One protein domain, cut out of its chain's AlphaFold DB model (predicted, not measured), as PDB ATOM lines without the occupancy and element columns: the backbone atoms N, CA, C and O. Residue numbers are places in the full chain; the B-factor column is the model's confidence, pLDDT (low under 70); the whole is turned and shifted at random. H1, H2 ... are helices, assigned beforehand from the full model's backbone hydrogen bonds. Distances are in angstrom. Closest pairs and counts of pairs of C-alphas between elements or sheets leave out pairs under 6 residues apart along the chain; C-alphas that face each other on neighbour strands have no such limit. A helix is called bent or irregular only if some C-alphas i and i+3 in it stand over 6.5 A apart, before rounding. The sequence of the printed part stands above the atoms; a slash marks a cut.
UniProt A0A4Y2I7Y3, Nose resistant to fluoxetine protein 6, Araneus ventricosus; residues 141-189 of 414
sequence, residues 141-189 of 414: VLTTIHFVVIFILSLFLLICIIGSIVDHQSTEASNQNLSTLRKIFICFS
ATOM      1  N   VAL A 141     -30.202 -27.858 -54.016       77.56
ATOM      2  CA  VAL A 141     -31.652 -27.723 -54.155       77.56
ATOM      3  C   VAL A 141     -32.241 -27.096 -52.898       77.56
ATOM      4  O   VAL A 141     -32.025 -27.549 -51.772       77.56
ATOM      5  N   LEU A 142     -33.023 -26.034 -53.085       85.06
ATOM      6  CA  LEU A 142     -33.779 -25.433 -51.995       85.06
ATOM      7  C   LEU A 142     -34.890 -26.398 -51.565       85.06
ATOM      8  O   LEU A 142     -35.876 -26.593 -52.271       85.06
ATOM      9  N   THR A 143     -34.725 -27.005 -50.392       86.00
ATOM     10  CA  THR A 143     -35.764 -27.816 -49.750       86.00
ATOM     11  C   THR A 143     -36.931 -26.962 -49.237       86.00
ATOM     12  O   THR A 143     -36.809 -25.752 -49.028       86.00
ATOM     13  N   THR A 144     -38.068 -27.606 -48.960       88.81
ATOM     14  CA  THR A 144     -39.272 -26.976 -48.389       88.81
ATOM     15  C   THR A 144     -38.985 -26.184 -47.108       88.81
ATOM     16  O   THR A 144     -39.592 -25.139 -46.882       88.81
ATOM     17  N   ILE A 145     -38.033 -26.640 -46.284       87.38
ATOM     18  CA  ILE A 145     -37.671 -25.989 -45.016       87.38
ATOM     19  C   ILE A 145     -37.107 -24.586 -45.267       87.38
ATOM     20  O   ILE A 145     -37.490 -23.647 -44.568       87.38
ATOM     21  N   HIS A 146     -36.268 -24.407 -46.293       90.56
ATOM     22  CA  HIS A 146     -35.710 -23.094 -46.622       90.56
ATOM     23  C   HIS A 146     -36.808 -22.092 -46.978       90.56
ATOM     24  O   HIS A 146     -36.802 -20.972 -46.470       90.56
ATOM     25  N   PHE A 147     -37.792 -22.506 -47.782       92.94
ATOM     26  CA  PHE A 147     -38.925 -21.651 -48.137       92.94
ATOM     27  C   PHE A 147     -39.749 -21.248 -46.911       92.94
ATOM     28  O   PHE A 147     -40.114 -20.080 -46.783       92.94
ATOM     29  N   VAL A 148     -39.990 -22.176 -45.977       92.12
ATOM     30  CA  VAL A 148     -40.702 -21.883 -44.722       92.12
ATOM     31  C   VAL A 148     -39.934 -20.868 -43.872       92.12
ATOM     32  O   VAL A 148     -40.525 -19.897 -43.400       92.12
ATOM     33  N   VAL A 149     -38.621 -21.047 -43.694       91.94
ATOM     34  CA  VAL A 149     -37.813 -20.123 -42.881       91.94
ATOM     35  C   VAL A 149     -37.703 -18.747 -43.544       91.94
ATOM     36  O   VAL A 149     -37.901 -17.741 -42.863       91.94
ATOM     37  N   ILE A 150     -37.471 -18.681 -44.862       94.06
ATOM     38  CA  ILE A 150     -37.459 -17.415 -45.620       94.06
ATOM     39  C   ILE A 150     -38.802 -16.699 -45.474       94.06
ATOM     40  O   ILE A 150     -38.829 -15.501 -45.198       94.06
ATOM     41  N   PHE A 151     -39.917 -17.422 -45.599       94.94
ATOM     42  CA  PHE A 151     -41.250 -16.852 -45.431       94.94
ATOM     43  C   PHE A 151     -41.433 -16.245 -44.031       94.94
ATOM     44  O   PHE A 151     -41.808 -15.077 -43.918       94.94
ATOM     45  N   ILE A 152     -41.091 -16.980 -42.968       93.00
ATOM     46  CA  ILE A 152     -41.195 -16.494 -41.580       93.00
ATOM     47  C   ILE A 152     -40.309 -15.260 -41.353       93.00
ATOM     48  O   ILE A 152     -40.767 -14.276 -40.766       93.00
ATOM     49  N   LEU A 153     -39.065 -15.282 -41.836       93.31
ATOM     50  CA  LEU A 153     -38.141 -14.151 -41.723       93.31
ATOM     51  C   LEU A 153     -38.641 -12.923 -42.482       93.31
ATOM     52  O   LEU A 153     -38.588 -11.814 -41.953       93.31
ATOM     53  N   SER A 154     -39.175 -13.118 -43.689       95.38
ATOM     54  CA  SER A 154     -39.742 -12.037 -44.498       95.38
ATOM     55  C   SER A 154     -40.975 -11.411 -43.836       95.38
ATOM     56  O   SER A 154     -41.093 -10.187 -43.796       95.38
ATOM     57  N   LEU A 155     -41.845 -12.225 -43.224       95.06
ATOM     58  CA  LEU A 155     -43.008 -11.754 -42.476       95.06
ATOM     59  C   LEU A 155     -42.590 -10.957 -41.236       95.06
ATOM     60  O   LEU A 155     -43.138  -9.889 -40.970       95.06
ATOM     61  N   PHE A 156     -41.603 -11.451 -40.487       93.00
ATOM     62  CA  PHE A 156     -41.075 -10.743 -39.323       93.00
ATOM     63  C   PHE A 156     -40.442  -9.403 -39.718       93.00
ATOM     64  O   PHE A 156     -40.723  -8.377 -39.095       93.00
ATOM     65  N   LEU A 157     -39.650  -9.387 -40.793       94.56
ATOM     66  CA  LEU A 157     -39.061  -8.167 -41.334       94.56
ATOM     67  C   LEU A 157     -40.142  -7.165 -41.765       94.56
ATOM     68  O   LEU A 157     -40.039  -5.983 -41.443       94.56
ATOM     69  N   LEU A 158     -41.209  -7.630 -42.420       95.50
ATOM     70  CA  LEU A 158     -42.341  -6.790 -42.809       95.50
ATOM     71  C   LEU A 158     -43.016  -6.142 -41.589       95.50
ATOM     72  O   LEU A 158     -43.270  -4.938 -41.600       95.50
ATOM     73  N   ILE A 159     -43.256  -6.905 -40.517       94.12
ATOM     74  CA  ILE A 159     -43.828  -6.380 -39.265       94.12
ATOM     75  C   ILE A 159     -42.909  -5.311 -38.654       94.12
ATOM     76  O   ILE A 159     -43.392  -4.267 -38.214       94.12
ATOM     77  N   CYS A 160     -41.594  -5.533 -38.669       94.44
ATOM     78  CA  CYS A 160     -40.599  -4.574 -38.187       94.44
ATOM     79  C   CYS A 160     -40.553  -3.288 -39.030       94.44
ATOM     80  O   CYS A 160     -40.438  -2.188 -38.480       94.44
ATOM     81  N   ILE A 161     -40.686  -3.395 -40.355       94.06
ATOM     82  CA  ILE A 161     -40.757  -2.239 -41.261       94.06
ATOM     83  C   ILE A 161     -42.035  -1.436 -40.992       94.06
ATOM     84  O   ILE A 161     -41.953  -0.230 -40.762       94.06
ATOM     85  N   ILE A 162     -43.198  -2.097 -40.934       93.44
ATOM     86  CA  ILE A 162     -44.481  -1.448 -40.614       93.44
ATOM     87  C   ILE A 162     -44.399  -0.767 -39.244       93.44
ATOM     88  O   ILE A 162     -44.771   0.398 -39.111       93.44
ATOM     89  N   GLY A 163     -43.857  -1.458 -38.238       93.12
ATOM     90  CA  GLY A 163     -43.650  -0.912 -36.899       93.12
ATOM     91  C   GLY A 163     -42.782   0.344 -36.893       93.12
ATOM     92  O   GLY A 163     -43.119   1.319 -36.226       93.12
ATOM     93  N   SER A 164     -41.715   0.358 -37.691       93.00
ATOM     94  CA  SER A 164     -40.806   1.505 -37.812       93.00
ATOM     95  C   SER A 164     -41.460   2.701 -38.515       93.00
ATOM     96  O   SER A 164     -41.274   3.838 -38.087       93.00
ATOM     97  N   ILE A 165     -42.268   2.461 -39.556       91.75
ATOM     98  CA  ILE A 165     -43.024   3.517 -40.255       91.75
ATOM     99  C   ILE A 165     -44.061   4.141 -39.314       91.75
ATOM    100  O   ILE A 165     -44.161   5.365 -39.220       91.75
ATOM    101  N   VAL A 166     -44.813   3.304 -38.591       90.31
ATOM    102  CA  VAL A 166     -45.838   3.744 -37.633       90.31
ATOM    103  C   VAL A 166     -45.233   4.589 -36.513       90.31
ATOM    104  O   VAL A 166     -45.841   5.590 -36.127       90.31
ATOM    105  N   ASP A 167     -44.061   4.187 -36.017       89.00
ATOM    106  CA  ASP A 167     -43.311   4.877 -34.965       89.00
ATOM    107  C   ASP A 167     -42.774   6.234 -35.445       89.00
ATOM    108  O   ASP A 167     -42.954   7.248 -34.775       89.00
ATOM    109  N   HIS A 168     -42.220   6.294 -36.662       87.44
ATOM    110  CA  HIS A 168     -41.763   7.551 -37.265       87.44
ATOM    111  C   HIS A 168     -42.912   8.551 -37.496       87.44
ATOM    112  O   HIS A 168     -42.732   9.759 -37.373       87.44
ATOM    113  N   GLN A 169     -44.107   8.059 -37.830       85.31
ATOM    114  CA  GLN A 169     -45.297   8.894 -38.026       85.31
ATOM    115  C   GLN A 169     -45.998   9.283 -36.714       85.31
ATOM    116  O   GLN A 169     -46.879  10.146 -36.721       85.31
ATOM    117  N   SER A 170     -45.675   8.648 -35.585       78.06
ATOM    118  CA  SER A 170     -46.201   9.052 -34.279       78.06
ATOM    119  C   SER A 170     -45.339  10.146 -33.654       78.06
ATOM    120  O   SER A 170     -44.245   9.894 -33.166       78.06
ATOM    121  N   THR A 171     -45.866  11.369 -33.594       66.31
ATOM    122  CA  THR A 171     -45.355  12.413 -32.696       66.31
ATOM    123  C   THR A 171     -45.588  12.024 -31.232       66.31
ATOM    124  O   THR A 171     -46.603  11.402 -30.906       66.31
ATOM    125  N   GLU A 172     -44.685  12.420 -30.323       62.66
ATOM    126  CA  GLU A 172     -44.744  12.061 -28.888       62.66
ATOM    127  C   GLU A 172     -46.098  12.391 -28.221       62.66
ATOM    128  O   GLU A 172     -46.551  11.651 -27.349       62.66
ATOM    129  N   ALA A 173     -46.801  13.432 -28.688       56.03
ATOM    130  CA  ALA A 173     -48.125  13.828 -28.197       56.03
ATOM    131  C   ALA A 173     -49.281  12.893 -28.633       56.03
ATOM    132  O   ALA A 173     -50.320  12.852 -27.979       56.03
ATOM    133  N   SER A 174     -49.119  12.111 -29.710       57.28
ATOM    134  CA  SER A 174     -50.154  11.211 -30.253       57.28
ATOM    135  C   SER A 174     -50.209   9.852 -29.533       57.28
ATOM    136  O   SER A 174     -51.230   9.163 -29.577       57.28
ATOM    137  N   ASN A 175     -49.149   9.470 -28.810       61.38
ATOM    138  CA  ASN A 175     -48.989   8.120 -28.254       61.38
ATOM    139  C   ASN A 175     -50.002   7.733 -27.155       61.38
ATOM    140  O   ASN A 175     -50.211   6.540 -26.916       61.38
ATOM    141  N   GLN A 176     -50.667   8.694 -26.503       60.94
ATOM    142  CA  GLN A 176     -51.629   8.387 -25.434       60.94
ATOM    143  C   GLN A 176     -52.997   7.899 -25.957       60.94
ATOM    144  O   GLN A 176     -53.586   7.009 -25.344       60.94
ATOM    145  N   ASN A 177     -53.441   8.360 -27.136       65.00
ATOM    146  CA  ASN A 177     -54.768   8.059 -27.712       65.00
ATOM    147  C   ASN A 177     -54.742   7.016 -28.846       65.00
ATOM    148  O   ASN A 177     -55.656   6.930 -29.665       65.00
ATOM    149  N   LEU A 178     -53.678   6.218 -28.919       71.00
ATOM    150  CA  LEU A 178     -53.463   5.264 -30.002       71.00
ATOM    151  C   LEU A 178     -54.282   3.972 -29.844       71.00
ATOM    152  O   LEU A 178     -54.346   3.402 -28.749       71.00
ATOM    153  N   SER A 179     -54.823   3.463 -30.958       81.25
ATOM    154  CA  SER A 179     -55.486   2.153 -31.014       81.25
ATOM    155  C   SER A 179     -54.542   1.026 -30.566       81.25
ATOM    156  O   SER A 179     -53.326   1.088 -30.775       81.25
ATOM    157  N   THR A 180     -55.091  -0.028 -29.954       85.69
ATOM    158  CA  THR A 180     -54.315  -1.167 -29.426       85.69
ATOM    159  C   THR A 180     -53.406  -1.797 -30.484       85.69
ATOM    160  O   THR A 180     -52.262  -2.131 -30.190       85.69
ATOM    161  N   LEU A 181     -53.874  -1.884 -31.734       83.81
ATOM    162  CA  LEU A 181     -53.088  -2.400 -32.858       83.81
ATOM    163  C   LEU A 181     -51.856  -1.539 -33.149       83.81
ATOM    164  O   LEU A 181     -50.763  -2.067 -33.330       83.81
ATOM    165  N   ARG A 182     -52.003  -0.211 -33.129       83.00
ATOM    166  CA  ARG A 182     -50.887   0.703 -33.393       83.00
ATOM    167  C   ARG A 182     -49.827   0.616 -32.286       83.00
ATOM    168  O   ARG A 182     -48.639   0.643 -32.589       83.00
ATOM    169  N   LYS A 183     -50.236   0.391 -31.028       85.00
ATOM    170  CA  LYS A 183     -49.311   0.112 -29.909       85.00
ATOM    171  C   LYS A 183     -48.516  -1.183 -30.110       85.00
ATOM    172  O   LYS A 183     -47.327  -1.198 -29.816       85.00
ATOM    173  N   ILE A 184     -49.149  -2.240 -30.632       88.06
ATOM    174  CA  ILE A 184     -48.470  -3.512 -30.933       88.06
ATOM    175  C   ILE A 184     -47.405  -3.309 -32.015       88.06
ATOM    176  O   ILE A 184     -46.273  -3.745 -31.832       88.06
ATOM    177  N   PHE A 185     -47.722  -2.608 -33.108       87.88
ATOM    178  CA  PHE A 185     -46.747  -2.354 -34.174       87.88
ATOM    179  C   PHE A 185     -45.557  -1.507 -33.706       87.88
ATOM    180  O   PHE A 185     -44.423  -1.817 -34.061       87.88
ATOM    181  N   ILE A 186     -45.775  -0.512 -32.839       86.88
ATOM    182  CA  ILE A 186     -44.682   0.283 -32.249       86.88
ATOM    183  C   ILE A 186     -43.703  -0.601 -31.454       86.88
ATOM    184  O   ILE A 186     -42.503  -0.326 -31.445       86.88
ATOM    185  N   CYS A 187     -44.156  -1.704 -30.839       88.56
ATOM    186  CA  CYS A 187     -43.253  -2.642 -30.159       88.56
ATOM    187  C   CYS A 187     -42.223  -3.286 -31.104       88.56
ATOM    188  O   CYS A 187     -41.141  -3.655 -30.646       88.56
ATOM    189  N   PHE A 188     -42.531  -3.394 -32.398       91.19
ATOM    190  CA  PHE A 188     -41.640  -3.946 -33.423       91.19
ATOM    191  C   PHE A 188     -40.814  -2.877 -34.154       91.19
ATOM    192  O   PHE A 188     -40.063  -3.211 -35.066       91.19
ATOM    193  N   SER A 189     -40.901  -1.602 -33.756       93.19
ATOM    194  CA  SER A 189     -40.095  -0.529 -34.349       93.19
ATOM    195  C   SER A 189     -38.596  -0.805 -34.208       93.19
ATOM    196  O   SER A 189     -38.067  -0.921 -33.097       93.19
TER     197      SER A 189
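What this domain is: This is residues 141 to 189 of the 414 residues of the protein "Nose resistant to fluoxetine protein 6" of Araneus ventricosus (UniProt A0A4Y2I7Y3). One long helix, H1, makes the longest axis; beyond its last residue the chain folds back through the short H2, and H3 crosses H1 to form a small head, while residues 141 to 155 stick out as an arm. The 49 printed residues hold three named helices, in the order H1, H2, H3, and no named strand: all helix. The whole is only just extended, close to loose, with a radius of gyration of the C-alphas of 15.0 A and spans of 52 by 17 by 9 A.

How they stand to each other: H1, residues 144 to 169, touches H3, residues 180 to 187, with residues 159 to 167 alone. Their closest C-alphas, of Gly 163 and Phe 185, are 4.4 A apart, and their lines are about perpendicular at 76 degrees. H2, residues 172 to 177, is apart from H1 and near H3, with 5 pairs of C-alphas within 10 A. In H1 and H3 every O i to N i+4 pair is within hydrogen-bond range; in H2, 0 of 2 are, and 1 of 3 O i to N i+3 pairs.

Where its parts are: H1 runs 37.8 A from C-alpha 144 at (-39.272, -26.976, -48.389). H2, 10.9 A long, is irregular: C-alphas 173 and 176 are 7.0 A apart. H3, 11.2 A long, ends at C-alpha 187 (-43.253, -2.642, -30.159).

The domain as a whole: The C-alphas farthest apart, of Val 141 and Ala 173, are 51.7 A apart. The printed part has no cut, and both links are tight. Residues 171 to 177 have pLDDT under 70.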